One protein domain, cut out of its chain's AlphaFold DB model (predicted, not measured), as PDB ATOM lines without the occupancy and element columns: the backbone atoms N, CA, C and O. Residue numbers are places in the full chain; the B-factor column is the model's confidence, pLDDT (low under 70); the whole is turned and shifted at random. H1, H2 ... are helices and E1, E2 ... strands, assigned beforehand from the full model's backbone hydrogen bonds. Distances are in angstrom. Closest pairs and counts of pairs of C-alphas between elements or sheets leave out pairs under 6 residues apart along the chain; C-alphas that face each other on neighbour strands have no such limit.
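AT A GLANCE: This is residues 294 to 431 of the 434 residues of a protein of Chitinophaga sp. Ak27 (UniProt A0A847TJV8). With little regular structure, this is one strongly twisted antiparallel sheet, E5 E1 E4 E7 E6, with helix H1 over one face, a small hairpin, E2 and E3, and long loops. Of 138 printed residues, 48 are in named elements, mixed helix and strand, in chain order E1 E2 E3 E4 H1 E5 E6 E7. The whole is compact, radius of gyration of the C-alphas 14.1 A, spanning 38 by 32 by 25 A.

HOW THE PARTS SIT: E1, residues 294 to 300, neighbours E4, residues 314 to 321 (N 298 and O 316, 2.9 A), and E5, residues 359 to 362 (N 295 and O 360, 3.0 A). E2, residues 303 to 305, and E3, residues 308 to 310, form a hairpin (N 310 and O 303, 2.7 A). H1, residues 336 to 348, has every O i to N i+4 pair within hydrogen-bond range and a height over the sheet of 9.6 A; its closest C-alphas to E1 are Leu 339 and Tyr 294, 6.8 A. E4, H1 and E5 form a split strand-helix-strand unit, E1 between the strands, with a right-handed crossover. E7, residues 425 to 430, neighbours E4 (N 319 and O 427, 2.8 A) and forms a hairpin with E6, residues 386 to 389 (N 428 and O 387, 2.8 A).

IN THESE COORDINATES: E1 begins at C-alpha 294 (-41.368, 28.806, -23.040) and is 18.3 A long; E4, 19.2 A, bends by 54 degrees at residue 317. H1 is 18.4 A long; E7 ends at C-alpha 430 (-32.269, 28.606, -36.589).

THE WHOLE: The printed part has no cut. The links E4 to H1, E5 to E6 and E6 to E7 are long; pLDDT is under 70 at residues 323 to 329, 369 to 383 and 394 to 405.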
ATOM      1  N   TYR A 294     -42.685  28.192 -22.931       93.69
ATOM      2  CA  TYR A 294     -41.368  28.806 -23.040       93.69
ATOM      3  C   TYR A 294     -40.568  28.227 -24.209       93.69
ATOM      4  O   TYR A 294     -40.749  27.069 -24.575       93.69
ATOM      5  N   ALA A 295     -39.659  29.023 -24.767       93.69
ATOM      6  CA  ALA A 295     -38.629  28.572 -25.703       93.69
ATOM      7  C   ALA A 295     -37.245  28.912 -25.140       93.69
ATOM      8  O   ALA A 295     -37.084  29.956 -24.501       93.69
ATOM      9  N   LEU A 296     -36.262  28.035 -25.363       95.25
ATOM     10  CA  LEU A 296     -34.882  28.203 -24.887       95.25
ATOM     11  C   LEU A 296     -33.964  28.545 -26.057       95.25
ATOM     12  O   LEU A 296     -33.974  27.841 -27.059       95.25
ATOM     13  N   GLN A 297     -33.123  29.563 -25.918       94.44
ATOM     14  CA  GLN A 297     -32.085  29.856 -26.900       94.44
ATOM     15  C   GLN A 297     -30.745  29.259 -26.476       94.44
ATOM     16  O   GLN A 297     -30.392  29.306 -25.301       94.44
ATOM     17  N   THR A 298     -30.003  28.703 -27.436       93.81
ATOM     18  CA  THR A 298     -28.619  28.231 -27.252       93.81
ATOM     19  C   THR A 298     -27.814  28.420 -28.534       93.81
ATOM     20  O   THR A 298     -28.388  28.401 -29.621       93.81
ATOM     21  N   ASN A 299     -26.485  28.445 -28.440       92.94
ATOM     22  CA  ASN A 299     -25.635  28.175 -29.595       92.94
ATOM     23  C   ASN A 299     -25.340  26.677 -29.688       92.94
ATOM     24  O   ASN A 299     -24.646  26.131 -28.832       92.94
ATOM     25  N   LEU A 300     -25.810  26.026 -30.744       92.81
ATOM     26  CA  LEU A 300     -25.449  24.651 -31.057       92.81
ATOM     27  C   LEU A 300     -24.145  24.641 -31.862       92.81
ATOM     28  O   LEU A 300     -24.054  25.304 -32.891       92.81
ATOM     29  N   ILE A 301     -23.129  23.922 -31.386       91.00
ATOM     30  CA  ILE A 301     -21.759  24.046 -31.909       91.00
ATOM     31  C   ILE A 301     -21.293  22.755 -32.577       91.00
ATOM     32  O   ILE A 301     -20.950  22.775 -33.753       91.00
ATOM     33  N   HIS A 302     -21.279  21.640 -31.842       91.12
ATOM     34  CA  HIS A 302     -20.713  20.367 -32.292       91.12
ATOM     35  C   HIS A 302     -21.822  19.360 -32.626       91.12
ATOM     36  O   HIS A 302     -22.363  18.702 -31.742       91.12
ATOM     37  N   PHE A 303     -22.182  19.212 -33.899       90.19
ATOM     38  CA  PHE A 303     -23.217  18.256 -34.322       90.19
ATOM     39  C   PHE A 303     -23.009  17.780 -35.758       90.19
ATOM     40  O   PHE A 303     -22.353  18.432 -36.563       90.19
ATOM     41  N   LYS A 304     -23.587  16.636 -36.108       85.12
ATOM     42  CA  LYS A 304     -23.584  16.078 -37.457       85.12
ATOM     43  C   LYS A 304     -24.972  16.226 -38.061       85.12
ATOM     44  O   LYS A 304     -25.939  15.744 -37.476       85.12
ATOM     45  N   PHE A 305     -25.040  16.809 -39.250       79.06
ATOM     46  CA  PHE A 305     -26.235  16.826 -40.093       79.06
ATOM     47  C   PHE A 305     -25.863  16.266 -41.468       79.06
ATOM     48  O   PHE A 305     -24.830  16.641 -42.016       79.06
ATOM     49  N   ASN A 306     -26.643  15.322 -42.005       72.50
ATOM     50  CA  ASN A 306     -26.383  14.667 -43.299       72.50
ATOM     51  C   ASN A 306     -24.906  14.251 -43.519       72.50
ATOM     52  O   ASN A 306     -24.279  14.533 -44.537       72.50
ATOM     53  N   ARG A 307     -24.315  13.603 -42.507       70.38
ATOM     54  CA  ARG A 307     -22.897  13.189 -42.429       70.38
ATOM     55  C   ARG A 307     -21.850  14.308 -42.328       70.38
ATOM     56  O   ARG A 307     -20.688  13.980 -42.089       70.38
ATOM     57  N   ILE A 308     -22.231  15.572 -42.451       77.44
ATOM     58  CA  ILE A 308     -21.323  16.714 -42.372       77.44
ATOM     59  C   ILE A 308     -21.188  17.125 -40.899       77.44
ATOM     60  O   ILE A 308     -22.198  17.464 -40.271       77.44
ATOM     61  N   PRO A 309     -19.980  17.051 -40.310       83.38
ATOM     62  CA  PRO A 309     -19.743  17.600 -38.988       83.38
ATOM     63  C   PRO A 309     -19.779  19.128 -39.063       83.38
ATOM     64  O   PRO A 309     -19.129  19.748 -39.904       83.38
ATOM     65  N   ASN A 310     -20.543  19.724 -38.161       83.88
ATOM     66  CA  ASN A 310     -20.618  21.152 -37.931       83.88
ATOM     67  C   ASN A 310     -19.941  21.446 -36.595       83.88
ATOM     68  O   ASN A 310     -20.147  20.733 -35.613       83.88
ATOM     69  N   HIS A 311     -19.114  22.486 -36.609       87.06
ATOM     70  CA  HIS A 311     -18.359  22.987 -35.457       87.06
ATOM     71  C   HIS A 311     -18.549  24.495 -35.260       87.06
ATOM     72  O   HIS A 311     -17.942  25.095 -34.377       87.06
ATOM     73  N   GLN A 312     -19.337  25.128 -36.131       83.69
ATOM     74  CA  GLN A 312     -19.615  26.554 -36.057       83.69
ATOM     75  C   GLN A 312     -20.854  26.779 -35.186       83.69
ATOM     76  O   GLN A 312     -21.843  26.073 -35.378       83.69
ATOM     77  N   PRO A 313     -20.825  27.746 -34.253       88.25
ATOM     78  CA  PRO A 313     -21.990  28.095 -33.453       88.25
ATOM     79  C   PRO A 313     -23.176  28.533 -34.322       88.25
ATOM     80  O   PRO A 313     -23.108  29.542 -35.023       88.25
ATOM     81  N   VAL A 314     -24.282  27.802 -34.222       89.12
ATOM     82  CA  VAL A 314     -25.577  28.149 -34.814       89.12
ATOM     83  C   VAL A 314     -26.508  28.579 -33.686       89.12
ATOM     84  O   VAL A 314     -26.682  27.832 -32.725       89.12
ATOM     85  N   LEU A 315     -27.088  29.778 -33.772       91.06
ATOM     86  CA  LEU A 315     -28.030  30.260 -32.764       91.06
ATOM     87  C   LEU A 315     -29.389  29.618 -33.022       91.06
ATOM     88  O   LEU A 315     -29.985  29.813 -34.084       91.06
ATOM     89  N   ILE A 316     -29.870  28.863 -32.041       91.50
ATOM     90  CA  ILE A 316     -31.089  28.072 -32.148       91.50
ATOM     91  C   ILE A 316     -32.051  28.440 -31.030       91.50
ATOM     92  O   ILE A 316     -31.651  28.558 -29.872       91.50
ATOM     93  N   GLU A 317     -33.320  28.578 -31.394       93.62
ATOM     94  CA  GLU A 317     -34.449  28.658 -30.478       93.62
ATOM     95  C   GLU A 317     -35.190  27.325 -30.441       93.62
ATOM     96  O   GLU A 317     -35.718  26.868 -31.453       93.62
ATOM     97  N   TRP A 318     -35.197  26.695 -29.273       94.38
ATOM     98  CA  TRP A 318     -35.707  25.352 -29.061       94.38
ATOM     99  C   TRP A 318     -37.130  25.346 -28.523       94.38
ATOM    100  O   TRP A 318     -37.489  26.141 -27.648       94.38
ATOM    101  N   TYR A 319     -37.879  24.361 -28.998       93.19
ATOM    102  CA  TYR A 319     -39.241  24.022 -28.625       93.19
ATOM    103  C   TYR A 319     -39.318  22.529 -28.304       93.19
ATOM    104  O   TYR A 319     -38.435  21.742 -28.662       93.19
ATOM    105  N   ARG A 320     -40.388  22.136 -27.624       90.94
ATOM    106  CA  ARG A 320     -40.684  20.748 -27.300       90.94
ATOM    107  C   ARG A 320     -41.238  20.043 -28.537       90.94
ATOM    108  O   ARG A 320     -42.136  20.571 -29.185       90.94
ATOM    109  N   PHE A 321     -40.705  18.859 -28.822       86.50
ATOM    110  CA  PHE A 321     -41.123  18.016 -29.938       86.50
ATOM    111  C   PHE A 321     -41.566  16.650 -29.414       86.50
ATOM    112  O   PHE A 321     -40.758  15.934 -28.812       86.50
ATOM    113  N   ASP A 322     -42.854  16.345 -29.546       79.25
ATOM    114  CA  ASP A 322     -43.455  15.072 -29.147       79.25
ATOM    115  C   ASP A 322     -43.259  14.014 -30.256       79.25
ATOM    116  O   ASP A 322     -43.278  14.326 -31.441       79.25
ATOM    117  N   LEU A 323     -42.941  12.773 -29.862       63.28
ATOM    118  CA  LEU A 323     -42.406  11.719 -30.749       63.28
ATOM    119  C   LEU A 323     -43.468  10.704 -31.208       63.28
ATOM    120  O   LEU A 323     -43.111   9.631 -31.691       63.28
ATOM    121  N   ASP A 324     -44.753  10.999 -31.018       59.31
ATOM    122  CA  ASP A 324     -45.834  10.066 -31.342       59.31
ATOM    123  C   ASP A 324     -46.078  10.007 -32.864       59.31
ATOM    124  O   ASP A 324     -46.422  11.003 -33.496       59.31
ATOM    125  N   GLU A 325     -45.943   8.809 -33.453       48.59
ATOM    126  CA  GLU A 325     -46.028   8.547 -34.906       48.59
ATOM    127  C   GLU A 325     -47.403   8.863 -35.540       48.59
ATOM    128  O   GLU A 325     -47.537   8.864 -36.765       48.59
ATOM    129  N   GLU A 326     -48.436   9.134 -34.735       47.66
ATOM    130  CA  GLU A 326     -49.810   9.374 -35.202       47.66
ATOM    131  C   GLU A 326     -50.182  10.864 -35.348       47.66
ATOM    132  O   GLU A 326     -51.220  11.168 -35.942       47.66
ATOM    133  N   ALA A 327     -49.363  11.805 -34.854       44.62
ATOM    134  CA  ALA A 327     -49.688  13.234 -34.839       44.62
ATOM    135  C   ALA A 327     -48.659  14.066 -35.620       44.62
ATOM    136  O   ALA A 327     -47.543  14.296 -35.171       44.62
ATOM    137  N   VAL A 328     -49.057  14.572 -36.788       41.41
ATOM    138  CA  VAL A 328     -48.194  15.361 -37.691       41.41
ATOM    139  C   VAL A 328     -47.905  16.788 -37.160       41.41
ATOM    140  O   VAL A 328     -47.099  17.495 -37.750       41.41
ATOM    141  N   ASP A 329     -48.462  17.198 -36.008       49.41
ATOM    142  CA  ASP A 329     -48.463  18.602 -35.538       49.41
ATOM    143  C   ASP A 329     -48.057  18.828 -34.056       49.41
ATOM    144  O   ASP A 329     -48.404  19.859 -33.481       49.41
ATOM    145  N   ASP A 330     -47.338  17.920 -33.384       70.38
ATOM    146  CA  ASP A 330     -47.135  18.031 -31.918       70.38
ATOM    147  C   ASP A 330     -45.839  18.769 -31.497       70.38
ATOM    148  O   ASP A 330     -45.000  18.289 -30.725       70.38
ATOM    149  N   ILE A 331     -45.655  19.982 -32.038       82.19
ATOM    150  CA  ILE A 331     -44.638  20.939 -31.570       82.19
ATOM    151  C   ILE A 331     -45.299  21.927 -30.621       82.19
ATOM    152  O   ILE A 331     -46.310  22.553 -30.933       82.19
ATOM    153  N   ARG A 332     -44.678  22.145 -29.463       89.06
ATOM    154  CA  ARG A 332     -45.171  23.108 -28.473       89.06
ATOM    155  C   ARG A 332     -44.039  23.799 -27.739       89.06
ATOM    156  O   ARG A 332     -42.907  23.328 -27.709       89.06
ATOM    157  N   GLY A 333     -44.325  24.910 -27.069       89.94
ATOM    158  CA  GLY A 333     -43.361  25.447 -26.108       89.94
ATOM    159  C   GLY A 333     -43.215  24.537 -24.876       89.94
ATOM    160  O   GLY A 333     -44.113  23.762 -24.511       89.94
ATOM    161  N   PHE A 334     -42.074  24.646 -24.205       92.06
ATOM    162  CA  PHE A 334     -41.795  23.947 -22.956       92.06
ATOM    163  C   PHE A 334     -42.716  24.435 -21.840       92.06
ATOM    164  O   PHE A 334     -42.995  25.629 -21.729       92.06
ATOM    165  N   THR A 335     -43.149  23.531 -20.968       91.62
ATOM    166  CA  THR A 335     -43.554  23.922 -19.611       91.62
ATOM    167  C   THR A 335     -42.336  24.437 -18.836       91.62
ATOM    168  O   THR A 335     -41.196  24.175 -19.215       91.62
ATOM    169  N   TYR A 336     -42.543  25.145 -17.723       86.50
ATOM    170  CA  TYR A 336     -41.418  25.637 -16.914       86.50
ATOM    171  C   TYR A 336     -40.511  24.503 -16.401       86.50
ATOM    172  O   TYR A 336     -39.293  24.653 -16.357       86.50
ATOM    173  N   GLN A 337     -41.088  23.347 -16.054       89.19
ATOM    174  CA  GLN A 337     -40.312  22.182 -15.628       89.19
ATOM    175  C   GLN A 337     -39.444  21.634 -16.772       89.19
ATOM    176  O   GLN A 337     -38.241  21.468 -16.592       89.19
ATOM    177  N   GLU A 338     -40.029  21.402 -17.952       93.38
ATOM    178  CA  GLU A 338     -39.290  20.911 -19.126       93.38
ATOM    179  C   GLU A 338     -38.197  21.905 -19.557       93.38
ATOM    180  O   GLU A 338     -37.091  21.507 -19.920       93.38
ATOM    181  N   LEU A 339     -38.471  23.210 -19.463       93.81
ATOM    182  CA  LEU A 339     -37.487  24.255 -19.731       93.81
ATOM    183  C   LEU A 339     -36.259  24.104 -18.826       93.81
ATOM    184  O   LEU A 339     -35.130  24.137 -19.313       93.81
ATOM    185  N   GLU A 340     -36.465  23.951 -17.518       92.38
ATOM    186  CA  GLU A 340     -35.365  23.817 -16.560       92.38
ATOM    187  C   GLU A 340     -34.605  22.493 -16.734       92.38
ATOM    188  O   GLU A 340     -33.378  22.469 -16.603       92.38
ATOM    189  N   GLU A 341     -35.285  21.409 -17.115       94.06
ATOM    190  CA  GLU A 341     -34.652  20.136 -17.477       94.06
ATOM    191  C   GLU A 341     -33.741  20.285 -18.705       94.06
ATOM    192  O   GLU A 341     -32.559  19.926 -18.647       94.06
ATOM    193  N   PHE A 342     -34.247  20.873 -19.796       94.81
ATOM    194  CA  PHE A 342     -33.463  21.061 -21.016       94.81
ATOM    195  C   PHE A 342     -32.329  22.069 -20.834       94.81
ATOM    196  O   PHE A 342     -31.204  21.840 -21.281       94.81
ATOM    197  N   LYS A 343     -32.568  23.144 -20.085       93.00
ATOM    198  CA  LYS A 343     -31.532  24.108 -19.710       93.00
ATOM    199  C   LYS A 343     -30.433  23.459 -18.873       93.00
ATOM    200  O   LYS A 343     -29.255  23.684 -19.146       93.00
ATOM    201  N   THR A 344     -30.794  22.624 -17.899       93.38
ATOM    202  CA  THR A 344     -29.832  21.860 -17.090       93.38
ATOM    203  C   THR A 344     -29.023  20.906 -17.965       93.38
ATOM    204  O   THR A 344     -27.797  20.849 -17.847       93.38
ATOM    205  N   TYR A 345     -29.677  20.209 -18.897       94.44
ATOM    206  CA  TYR A 345     -28.993  19.370 -19.877       94.44
ATOM    207  C   TYR A 345     -28.001  20.188 -20.722       94.44
ATOM    208  O   TYR A 345     -26.830  19.823 -20.798       94.44
ATOM    209  N   ALA A 346     -28.407  21.332 -21.275       92.31
ATOM    210  CA  ALA A 346     -27.530  22.204 -22.058       92.31
ATOM    211  C   ALA A 346     -26.355  22.771 -21.232       92.31
ATOM    212  O   ALA A 346     -25.253  22.943 -21.747       92.31
ATOM    213  N   VAL A 347     -26.553  23.059 -19.938       89.50
ATOM    214  CA  VAL A 347     -25.470  23.473 -19.020       89.50
ATOM    215  C   VAL A 347     -24.459  22.354 -18.807       89.50
ATOM    216  O   VAL A 347     -23.265  22.633 -18.752       89.50
ATOM    217  N   ASN A 348     -24.913  21.108 -18.719       90.62
ATOM    218  CA  ASN A 348     -24.034  19.959 -18.525       90.62
ATOM    219  C   ASN A 348     -23.354  19.493 -19.823       90.62
ATOM    220  O   ASN A 348     -22.364  18.770 -19.758       90.62
ATOM    221  N   ASN A 349     -23.839  19.942 -20.985       90.62
ATOM    222  CA  ASN A 349     -23.342  19.570 -22.313       90.62
ATOM    223  C   ASN A 349     -22.793  20.785 -23.074       90.62
ATOM    224  O   ASN A 349     -23.144  21.036 -24.227       90.62
ATOM    225  N   THR A 350     -21.913  21.553 -22.425       89.75
ATOM    226  CA  THR A 350     -21.358  22.805 -22.975       89.75
ATOM    227  C   THR A 350     -20.570  22.631 -24.270       89.75
ATOM    228  O   THR A 350     -20.451  23.592 -25.029       89.75
ATOM    229  N   LEU A 351     -20.057  21.425 -24.537       91.56
ATOM    230  CA  LEU A 351     -19.402  21.093 -25.801       91.56
ATOM    231  C   LEU A 351     -20.369  21.259 -26.976       91.56
ATOM    232  O   LEU A 351     -20.004  21.808 -28.006       91.56
ATOM    233  N   ASN A 352     -21.613  20.813 -26.825       93.56
ATOM    234  CA  ASN A 352     -22.607  20.861 -27.891       93.56
ATOM    235  C   ASN A 352     -23.467  22.128 -27.807       93.56
ATOM    236  O   ASN A 352     -23.806  22.682 -28.850       93.56
ATOM    237  N   PHE A 353     -23.749  22.610 -26.592       92.44
ATOM    238  CA  PHE A 353     -24.622  23.750 -26.309       92.44
ATOM    239  C   PHE A 353     -23.860  24.883 -25.605       92.44
ATOM    240  O   PHE A 353     -23.757  24.949 -24.375       92.44
ATOM    241  N   GLY A 354     -23.332  25.810 -26.400       85.00
ATOM    242  CA  GLY A 354     -22.725  27.049 -25.923       85.00
ATOM    243  C   GLY A 354     -23.691  28.237 -25.958       85.00
ATOM    244  O   GLY A 354     -24.896  28.088 -26.141       85.00
ATOM    245  N   GLY A 355     -23.143  29.447 -25.835       79.88
ATOM    246  CA  GLY A 355     -23.916  30.684 -25.984       79.88
ATOM    247  C   GLY A 355     -24.854  31.007 -24.810       79.88
ATOM    248  O   GLY A 355     -24.725  30.407 -23.735       79.88
ATOM    249  N   PRO A 356     -25.754  31.995 -24.991       72.50
ATOM    250  CA  PRO A 356     -26.759  32.345 -23.990       72.50
ATOM    251  C   PRO A 356     -27.671  31.148 -23.719       72.50
ATOM    252  O   PRO A 356     -27.870  30.311 -24.591       72.50
ATOM    253  N   LYS A 357     -28.198  31.066 -22.497       82.19
ATOM    254  CA  LYS A 357     -29.197  30.067 -22.075       82.19
ATOM    255  C   LYS A 357     -30.453  30.781 -21.589       82.19
ATOM    256  O   LYS A 357     -31.011  30.468 -20.532       82.19
ATOM    257  N   ASP A 358     -30.796  31.816 -22.343       86.00
ATOM    258  CA  ASP A 358     -31.936  32.674 -22.098       86.00
ATOM    259  C   ASP A 358     -33.191  31.986 -22.612       86.00
ATOM    260  O   ASP A 358     -33.160  31.207 -23.568       86.00
ATOM    261  N   TYR A 359     -34.308  32.275 -21.963       90.69
ATOM    262  CA  TYR A 359     -35.602  31.758 -22.360       90.69
ATOM    263  C   TYR A 359     -36.593  32.902 -22.493       90.69
ATOM    264  O   TYR A 359     -36.484  33.924 -21.810       90.69
ATOM    265  N   LYS A 360     -37.579  32.722 -23.366       91.44
ATOM    266  CA  LYS A 360     -38.692  33.659 -23.527       91.44
ATOM    267  C   LYS A 360     -40.012  32.923 -23.366       91.44
ATOM    268  O   LYS A 360     -40.113  31.744 -23.705       91.44
ATOM    269  N   LYS A 361     -41.021  33.624 -22.858       91.12
ATOM    270  CA  LYS A 361     -42.403  33.140 -22.883       91.12
ATOM    271  C   LYS A 361     -42.901  33.176 -24.330       91.12
ATOM    272  O   LYS A 361     -42.651  34.162 -25.021       91.12
ATOM    273  N   VAL A 362     -43.570  32.117 -24.771       86.88
ATOM    274  CA  VAL A 362     -44.083  31.961 -26.138       86.88
ATOM    275  C   VAL A 362     -45.587  31.724 -26.134       86.88
ATOM    276  O   VAL A 362     -46.141  31.159 -25.188       86.88
ATOM    277  N   THR A 363     -46.238  32.191 -27.190       84.38
ATOM    278  CA  THR A 363     -47.644  31.937 -27.516       84.38
ATOM    279  C   THR A 363     -47.743  30.942 -28.668       84.38
ATOM    280  O   THR A 363     -46.735  30.646 -29.308       84.38
ATOM    281  N   ASP A 364     -48.943  30.442 -28.964       74.31
ATOM    282  CA  ASP A 364     -49.127  29.461 -30.042       74.31
ATOM    283  C   ASP A 364     -48.665  29.994 -31.411       74.31
ATOM    284  O   ASP A 364     -48.122  29.244 -32.210       74.31
ATOM    285  N   GLY A 365     -48.768  31.309 -31.650       75.75
ATOM    286  CA  GLY A 365     -48.271  31.945 -32.878       75.75
ATOM    287  C   GLY A 365     -46.745  32.107 -32.957       75.75
ATOM    288  O   GLY A 365     -46.226  32.457 -34.013       75.75
ATOM    289  N   ASP A 366     -46.020  31.881 -31.857       79.44
ATOM    290  CA  ASP A 366     -44.551  31.887 -31.831       79.44
ATOM    291  C   ASP A 366     -43.960  30.492 -32.098       79.44
ATOM    292  O   ASP A 366     -42.740  30.364 -32.253       79.44
ATOM    293  N   ILE A 367     -44.790  29.443 -32.093       81.75
ATOM    294  CA  ILE A 367     -44.382  28.060 -32.354       81.75
ATOM    295  C   ILE A 367     -44.110  27.919 -33.860       81.75
ATOM    296  O   ILE A 367     -44.899  28.404 -34.669       81.75
ATOM    297  N   PRO A 368     -42.985  27.307 -34.272       73.50
ATOM    298  CA  PRO A 368     -42.707  27.098 -35.684       73.50
ATOM    299  C   PRO A 368     -43.761  26.176 -36.309       73.50
ATOM    300  O   PRO A 368     -43.896  25.025 -35.902       73.50
ATOM    301  N   GLU A 369     -44.467  26.678 -37.319       68.88
ATOM    302  CA  GLU A 369     -45.270  25.848 -38.217       68.88
ATOM    303  C   GLU A 369     -44.318  25.049 -39.110       68.88
ATOM    304  O   GLU A 369     -43.496  25.629 -39.827       68.88
ATOM    305  N   ILE A 370     -44.404  23.722 -39.045       67.94
ATOM    306  CA  ILE A 370     -43.600  22.819 -39.869       67.94
ATOM    307  C   ILE A 370     -44.531  22.125 -40.838       67.94
ATOM    308  O   ILE A 370     -45.466  21.444 -40.439       67.94
ATOM    309  N   THR A 371     -44.280  22.310 -42.127       58.38
ATOM    310  CA  THR A 371     -45.047  21.629 -43.162       58.38
ATOM    311  C   THR A 371     -44.388  20.301 -43.525       58.38
ATOM    312  O   THR A 371     -43.175  20.135 -43.380       58.38
ATOM    313  N   GLU A 372     -45.151  19.365 -44.099       53.50
ATOM    314  CA  GLU A 372     -44.588  18.137 -44.686       53.50
ATOM    315  C   GLU A 372     -43.447  18.440 -45.679       53.50
ATOM    316  O   GLU A 372     -42.514  17.656 -45.805       53.50
ATOM    317  N   TYR A 373     -43.464  19.604 -46.342       51.78
ATOM    318  CA  TYR A 373     -42.402  20.044 -47.251       51.78
ATOM    319  C   TYR A 373     -41.116  20.479 -46.548       51.78
ATOM    320  O   TYR A 373     -40.042  20.299 -47.119       51.78
ATOM    321  N   ASP A 374     -41.201  21.011 -45.329       54.31
ATOM    322  CA  ASP A 374     -40.019  21.286 -44.509       54.31
ATOM    323  C   ASP A 374     -39.348  19.968 -44.090       54.31
ATOM    324  O   ASP A 374     -38.123  19.892 -44.013       54.31
ATOM    325  N   LEU A 375     -40.138  18.906 -43.897       51.69
ATOM    326  CA  LEU A 375     -39.684  17.558 -43.537       51.69
ATOM    327  C   LEU A 375     -39.149  16.738 -44.732       51.69
ATOM    328  O   LEU A 375     -38.578  15.664 -44.531       51.69
ATOM    329  N   LEU A 376     -39.304  17.220 -45.973       43.47
ATOM    330  CA  LEU A 376     -38.893  16.514 -47.189       43.47
ATOM    331  C   LEU A 376     -37.468  16.873 -47.639       43.47
ATOM    332  O   LEU A 376     -37.004  18.009 -47.545       43.47
ATOM    333  N   ARG A 377     -36.774  15.873 -48.202       46.72
ATOM    334  CA  ARG A 377     -35.439  16.013 -48.800       46.72
ATOM    335  C   ARG A 377     -35.446  17.119 -49.850       46.72
ATOM    336  O   ARG A 377     -36.128  17.005 -50.866       46.72
ATOM    337  N   THR A 378     -34.621  18.141 -49.658       42.69
ATOM    338  CA  THR A 378     -34.195  18.966 -50.784       42.69
ATOM    339  C   THR A 378     -32.849  18.444 -51.264       42.69
ATOM    340  O   THR A 378     -31.868  18.384 -50.530       42.69
ATOM    341  N   ASP A 379     -32.790  18.053 -52.533       44.59
ATOM    342  CA  ASP A 379     -31.583  17.549 -53.212       44.59
ATOM    343  C   ASP A 379     -30.504  18.640 -53.388       44.59
ATOM    344  O   ASP A 379     -29.486  18.453 -54.059       44.59
ATOM    345  N   LYS A 380     -30.747  19.818 -52.811       47.72
ATOM    346  CA  LYS A 380     -29.868  20.975 -52.788       47.72
ATOM    347  C   LYS A 380     -29.255  21.038 -51.397       47.72
ATOM    348  O   LYS A 380     -29.964  20.965 -50.407       47.72
ATOM    349  N   PHE A 381     -27.936  21.171 -51.338       48.69
ATOM    350  CA  PHE A 381     -27.111  21.278 -50.130       48.69
ATOM    351  C   PHE A 381     -27.393  22.556 -49.303       48.69
ATOM    352  O   PHE A 381     -26.470  23.287 -48.948       48.69
ATOM    353  N   GLU A 382     -28.653  22.871 -49.024       60.97
ATOM    354  CA  GLU A 382     -29.051  23.996 -48.189       60.97
ATOM    355  C   GLU A 382     -29.191  23.530 -46.739       60.97
ATOM    356  O   GLU A 382     -29.765  22.482 -46.439       60.97
ATOM    357  N   PHE A 383     -28.606  24.302 -45.827       65.69
ATOM    358  CA  PHE A 383     -28.720  24.053 -44.399       65.69
ATOM    359  C   PHE A 383     -30.196  24.198 -43.980       65.69
ATOM    360  O   PHE A 383     -30.829  25.197 -44.359       65.69
ATOM    361  N   PRO A 384     -30.771  23.236 -43.235       72.62
ATOM    362  CA  PRO A 384     -32.200  23.236 -42.936       72.62
ATOM    363  C   PRO A 384     -32.586  24.466 -42.101       72.62
ATOM    364  O   PRO A 384     -31.740  25.109 -41.483       72.62
ATOM    365  N   SER A 385     -33.863  24.847 -42.124       76.06
ATOM    366  CA  SER A 385     -34.409  25.939 -41.298       76.06
ATOM    367  C   SER A 385     -34.611  25.520 -39.837       76.06
ATOM    368  O   SER A 385     -34.565  26.371 -38.943       76.06
ATOM    369  N   HIS A 386     -34.783  24.216 -39.610       83.00
ATOM    370  CA  HIS A 386     -34.994  23.613 -38.303       83.00
ATOM    371  C   HIS A 386     -34.114  22.370 -38.122       83.00
ATOM    372  O   HIS A 386     -33.722  21.723 -39.093       83.00
ATOM    373  N   LEU A 387     -33.778  22.054 -36.873       85.12
ATOM    374  CA  LEU A 387     -32.991  20.881 -36.489       85.12
ATOM    375  C   LEU A 387     -33.689  20.144 -35.351       85.12
ATOM    376  O   LEU A 387     -34.239  20.784 -34.458       85.12
ATOM    377  N   ILE A 388     -33.624  18.816 -35.350       85.94
ATOM    378  CA  ILE A 388     -34.288  17.979 -34.348       85.94
ATOM    379  C   ILE A 388     -33.248  17.184 -33.561       85.94
ATOM    380  O   ILE A 388     -32.323  16.602 -34.129       85.94
ATOM    381  N   ILE A 389     -33.413  17.141 -32.242       88.12
ATOM    382  CA  ILE A 389     -32.670  16.242 -31.359       88.12
ATOM    383  C   ILE A 389     -33.685  15.344 -30.670       88.12
ATOM    384  O   ILE A 389     -34.560  15.833 -29.958       88.12
ATOM    385  N   VAL A 390     -33.556  14.037 -30.867       86.19
ATOM    386  CA  VAL A 390     -34.408  13.026 -30.235       86.19
ATOM    387  C   VAL A 390     -33.565  12.096 -29.359       86.19
ATOM    388  O   VAL A 390     -32.368  11.976 -29.596       86.19
ATOM    389  N   PRO A 391     -34.142  11.413 -28.354       82.31
ATOM    390  CA  PRO A 391     -33.398  10.518 -27.454       82.31
ATOM    391  C   PRO A 391     -32.784   9.303 -28.154       82.31
ATOM    392  O   PRO A 391     -31.748   8.791 -27.733       82.31
ATOM    393  N   GLN A 392     -33.440   8.823 -29.210       78.75
ATOM    394  CA  GLN A 392     -33.001   7.680 -30.003       78.75
ATOM    395  C   GLN A 392     -33.114   8.033 -31.489       78.75
ATOM    396  O   GLN A 392     -34.138   7.736 -32.095       78.75
ATOM    397  N   PRO A 393     -32.103   8.708 -32.065       71.38
ATOM    398  CA  PRO A 393     -32.139   9.086 -33.472       71.38
ATOM    399  C   PRO A 393     -32.123   7.832 -34.340       71.38
ATOM    400  O   PRO A 393     -31.380   6.882 -34.062       71.38
ATOM    401  N   GLU A 394     -32.914   7.824 -35.406       62.41
ATOM    402  CA  GLU A 394     -32.886   6.723 -36.357       62.41
ATOM    403  C   GLU A 394     -31.578   6.793 -37.154       62.41
ATOM    404  O   GLU A 394     -31.279   7.781 -37.822       62.41
ATOM    405  N   VAL A 395     -30.760   5.739 -37.099       59.81
ATOM    406  CA  VAL A 395     -29.475   5.691 -37.811       59.81
ATOM    407  C   VAL A 395     -29.511   4.575 -38.856       59.81
ATOM    408  O   VAL A 395     -29.611   3.393 -38.527       59.81
ATOM    409  N   GLU A 396     -29.392   4.917 -40.141       54.84
ATOM    410  CA  GLU A 396     -29.211   3.938 -41.210       54.84
ATOM    411  C   GLU A 396     -27.902   3.150 -41.016       54.84
ATOM    412  O   GLU A 396     -26.908   3.658 -40.490       54.84
ATOM    413  N   LYS A 397     -27.835   1.942 -41.599       46.56
ATOM    414  CA  LYS A 397     -26.664   1.032 -41.601       46.56
ATOM    415  C   LYS A 397     -25.325   1.669 -42.023       46.56
ATOM    416  O   LYS A 397     -24.277   1.063 -41.837       46.56
ATOM    417  N   SER A 398     -25.350   2.869 -42.606       49.69
ATOM    418  CA  SER A 398     -24.184   3.650 -43.031       49.69
ATOM    419  C   SER A 398     -23.729   4.727 -42.026       49.69
ATOM    420  O   SER A 398     -22.932   5.595 -42.387       49.69
ATOM    421  N   ASN A 399     -24.216   4.695 -40.777       50.88
ATOM    422  CA  ASN A 399     -23.972   5.723 -39.752       50.88
ATOM    423  C   ASN A 399     -24.484   7.118 -40.174       50.88
ATOM    424  O   ASN A 399     -23.853   8.164 -39.952       50.88
ATOM    425  N   LYS A 400     -25.611   7.098 -40.889       46.56
ATOM    426  CA  LYS A 400     -26.331   8.250 -41.422       46.56
ATOM    427  C   LYS A 400     -27.616   8.382 -40.620       46.56
ATOM    428  O   LYS A 400     -28.241   7.369 -40.349       46.56
ATOM    429  N   VAL A 401     -27.977   9.593 -40.240       51.44
ATOM    430  CA  VAL A 401     -29.284   9.835 -39.631       51.44
ATOM    431  C   VAL A 401     -30.370   9.593 -40.682       51.44
ATOM    432  O   VAL A 401     -30.121   9.856 -41.864       51.44
ATOM    433  N   SER A 402     -31.512   9.048 -40.266       50.47
ATOM    434  CA  SER A 402     -32.747   8.974 -41.049       50.47
ATOM    435  C   SER A 402     -33.017  10.319 -41.729       50.47
ATOM    436  O   SER A 402     -32.621  11.374 -41.236       50.47
ATOM    437  N   ASP A 403     -33.551  10.277 -42.946       51.03
ATOM    438  CA  ASP A 403     -33.414  11.327 -43.965       51.03
ATOM    439  C   ASP A 403     -34.229  12.625 -43.741       51.03
ATOM    440  O   ASP A 403     -34.673  13.252 -44.704       51.03
ATOM    441  N   CYS A 404     -34.387  13.087 -42.502       55.38
ATOM    442  CA  CYS A 404     -35.106  14.318 -42.176       55.38
ATOM    443  C   CYS A 404     -34.635  14.921 -40.837       55.38
ATOM    444  O   CYS A 404     -34.744  14.267 -39.815       55.38
ATOM    445  N   MET A 405     -34.124  16.169 -40.868       62.50
ATOM    446  CA  MET A 405     -33.807  17.140 -39.779       62.50
ATOM    447  C   MET A 405     -33.097  16.703 -38.477       62.50
ATOM    448  O   MET A 405     -32.601  17.565 -37.745       62.50
ATOM    449  N   GLU A 406     -33.012  15.418 -38.168       76.81
ATOM    450  CA  GLU A 406     -32.388  14.873 -36.977       76.81
ATOM    451  C   GLU A 406     -30.868  15.057 -37.032       76.81
ATOM    452  O   GLU A 406     -30.200  14.814 -38.047       76.81
ATOM    453  N   ILE A 407     -30.298  15.488 -35.911       84.12
ATOM    454  CA  ILE A 407     -28.859  15.684 -35.769       84.12
ATOM    455  C   ILE A 407     -28.259  14.739 -34.738       84.12
ATOM    456  O   ILE A 407     -28.873  14.365 -33.739       84.12
ATOM    457  N   LEU A 408     -26.986  14.405 -34.944       86.62
ATOM    458  CA  LEU A 408     -26.199  13.687 -33.947       86.62
ATOM    459  C   LEU A 408     -25.263  14.642 -33.230       86.62
ATOM    460  O   LEU A 408     -24.468  15.314 -33.880       86.62
ATOM    461  N   LEU A 409     -25.283  14.652 -31.900       88.62
ATOM    462  CA  LEU A 409     -24.243  15.330 -31.139       88.62
ATOM    463  C   LEU A 409     -22.913  14.588 -31.335       88.62
ATOM    464  O   LEU A 409     -22.848  13.352 -31.334       88.62
ATOM    465  N   ILE A 410     -21.854  15.353 -31.575       88.56
ATOM    466  CA  ILE A 410     -20.496  14.848 -31.800       88.56
ATOM    467  C   ILE A 410     -19.552  15.501 -30.799       88.56
ATOM    468  O   ILE A 410     -19.835  16.575 -30.269       88.56
ATOM    469  N   ASN A 411     -18.413  14.867 -30.555       87.38
ATOM    470  CA  ASN A 411     -17.336  15.512 -29.821       87.38
ATOM    471  C   ASN A 411     -16.537  16.484 -30.719       87.38
ATOM    472  O   ASN A 411     -16.801  16.639 -31.916       87.38
ATOM    473  N   GLU A 412     -15.522  17.131 -30.149       83.06
ATOM    474  CA  GLU A 412     -14.602  18.028 -30.866       83.06
ATOM    475  C   GLU A 412     -13.895  17.373 -32.064       83.06
ATOM    476  O   GLU A 412     -13.594  18.051 -33.042       83.06
ATOM    477  N   ASN A 413     -13.715  16.051 -32.032       83.50
ATOM    478  CA  ASN A 413     -13.053  15.272 -33.079       83.50
ATOM    479  C   ASN A 413     -14.021  14.760 -34.162       83.50
ATOM    480  O   ASN A 413     -13.628  13.965 -35.015       83.50
ATOM    481  N   GLY A 414     -15.298  15.157 -34.118       78.50
ATOM    482  CA  GLY A 414     -16.307  14.725 -35.088       78.50
ATOM    483  C   GLY A 414     -16.842  13.307 -34.873       78.50
ATOM    484  O   GLY A 414     -17.584  12.796 -35.714       78.50
ATOM    485  N   ILE A 415     -16.490  12.664 -33.756       83.06
ATOM    486  CA  ILE A 415     -16.970  11.327 -33.398       83.06
ATOM    487  C   ILE A 415     -18.336  11.465 -32.730       83.06
ATOM    488  O   ILE A 415     -18.505  12.268 -31.812       83.06
ATOM    489  N   THR A 416     -19.305  10.666 -33.175       80.62
ATOM    490  CA  THR A 416     -20.649  10.612 -32.589       80.62
ATOM    491  C   THR A 416     -20.589  10.274 -31.101       80.62
ATOM    492  O   THR A 416     -20.056   9.241 -30.707       80.62
ATOM    493  N   HIS A 417     -21.173  11.158 -30.298       80.75
ATOM    494  CA  HIS A 417     -21.340  11.041 -28.853       80.75
ATOM    495  C   HIS A 417     -22.739  11.568 -28.518       80.75
ATOM    496  O   HIS A 417     -22.914  12.559 -27.815       80.75
ATOM    497  N   HIS A 418     -23.746  10.962 -29.146       83.81
ATOM    498  CA  HIS A 418     -25.133  11.373 -28.984       83.81
ATOM    499  C   HIS A 418     -25.629  10.932 -27.598       83.81
ATOM    500  O   HIS A 418     -26.077   9.804 -27.422       83.81
ATOM    501  N   ASP A 419     -25.474  11.804 -26.601       82.38
ATOM    502  CA  ASP A 419     -25.755  11.549 -25.182       82.38
ATOM    503  C   ASP A 419     -26.996  12.290 -24.664       82.38
ATOM    504  O   ASP A 419     -27.146  12.536 -23.462       82.38
ATOM    505  N   TYR A 420     -27.890  12.647 -25.583       87.50
ATOM    506  CA  TYR A 420     -29.145  13.307 -25.282       87.50
ATOM    507  C   TYR A 420     -30.079  12.354 -24.518       87.50
ATOM    508  O   TYR A 420     -30.500  11.320 -25.027       87.50
ATOM    509  N   LYS A 421     -30.342  12.675 -23.243       86.69
ATOM    510  CA  LYS A 421     -30.977  11.772 -22.255       86.69
ATOM    511  C   LYS A 421     -32.358  12.216 -21.777       86.69
ATOM    512  O   LYS A 421     -32.918  11.581 -20.885       86.69
ATOM    513  N   LEU A 422     -32.878  13.322 -22.296       86.50
ATOM    514  CA  LEU A 422     -34.218  13.773 -21.927       86.50
ATOM    515  C   LEU A 422     -35.257  12.813 -22.514       86.50
ATOM    516  O   LEU A 422     -35.008  12.241 -23.569       86.50
ATOM    517  N   PRO A 423     -36.414  12.613 -21.863       84.88
ATOM    518  CA  PRO A 423     -37.421  11.647 -22.314       84.88
ATOM    519  C   PRO A 423     -38.229  12.139 -23.527       84.88
ATOM    520  O   PRO A 423     -39.265  11.568 -23.846       84.88
ATOM    521  N   TYR A 424     -37.786  13.214 -24.176       87.38
ATOM    522  CA  TYR A 424     -38.503  13.895 -25.236       87.38
ATOM    523  C   TYR A 424     -37.593  14.503 -26.287       87.38
ATOM    524  O   TYR A 424     -36.462  14.878 -25.982       87.38
ATOM    525  N   GLY A 425     -38.121  14.690 -27.496       88.75
ATOM    526  CA  GLY A 425     -37.448  15.447 -28.538       88.75
ATOM    527  C   GLY A 425     -37.479  16.957 -28.298       88.75
ATOM    528  O   GLY A 425     -38.365  17.502 -27.626       88.75
ATOM    529  N   VAL A 426     -36.512  17.645 -28.896       91.31
ATOM    530  CA  VAL A 426     -36.529  19.098 -29.071       91.31
ATOM    531  C   VAL A 426     -36.343  19.448 -30.533       91.31
ATOM    532  O   VAL A 426     -35.567  18.812 -31.248       91.31
ATOM    533  N   ILE A 427     -37.037  20.496 -30.955       89.31
ATOM    534  CA  ILE A 427     -36.926  21.049 -32.295       89.31
ATOM    535  C   ILE A 427     -36.469  22.495 -32.225       89.31
ATOM    536  O   ILE A 427     -36.959  23.289 -31.425       89.31
ATOM    537  N   GLY A 428     -35.465  22.813 -33.024       90.12
ATOM    538  CA  GLY A 428     -34.730  24.056 -32.965       90.12
ATOM    539  C   GLY A 428     -34.898  24.861 -34.237       90.12
ATOM    540  O   GLY A 428     -34.468  24.413 -35.294       90.12
ATOM    541  N   LYS A 429     -35.457  26.067 -34.138       88.44
ATOM    542  CA  LYS A 429     -35.492  27.052 -35.222       88.44
ATOM    543  C   LYS A 429     -34.180  27.829 -35.260       88.44
ATOM    544  O   LYS A 429     -33.769  28.406 -34.254       88.44
ATOM    545  N   ILE A 430     -33.534  27.880 -36.420       87.06
ATOM    546  CA  ILE A 430     -32.269  28.606 -36.589       87.06
ATOM    547  C   ILE A 430     -32.549  30.103 -36.738       87.06
ATOM    548  O   ILE A 430     -33.302  30.520 -37.619       87.06
ATOM    549  N   LEU A 431     -31.937  30.921 -35.879       83.56
ATOM    550  CA  LEU A 431     -32.192  32.363 -35.809       83.56
ATOM    551  C   LEU A 431     -31.194  33.210 -36.608       83.56
ATOM    552  O   LEU A 431     -31.527  34.323 -37.012       83.56
TER     553      LEU A 431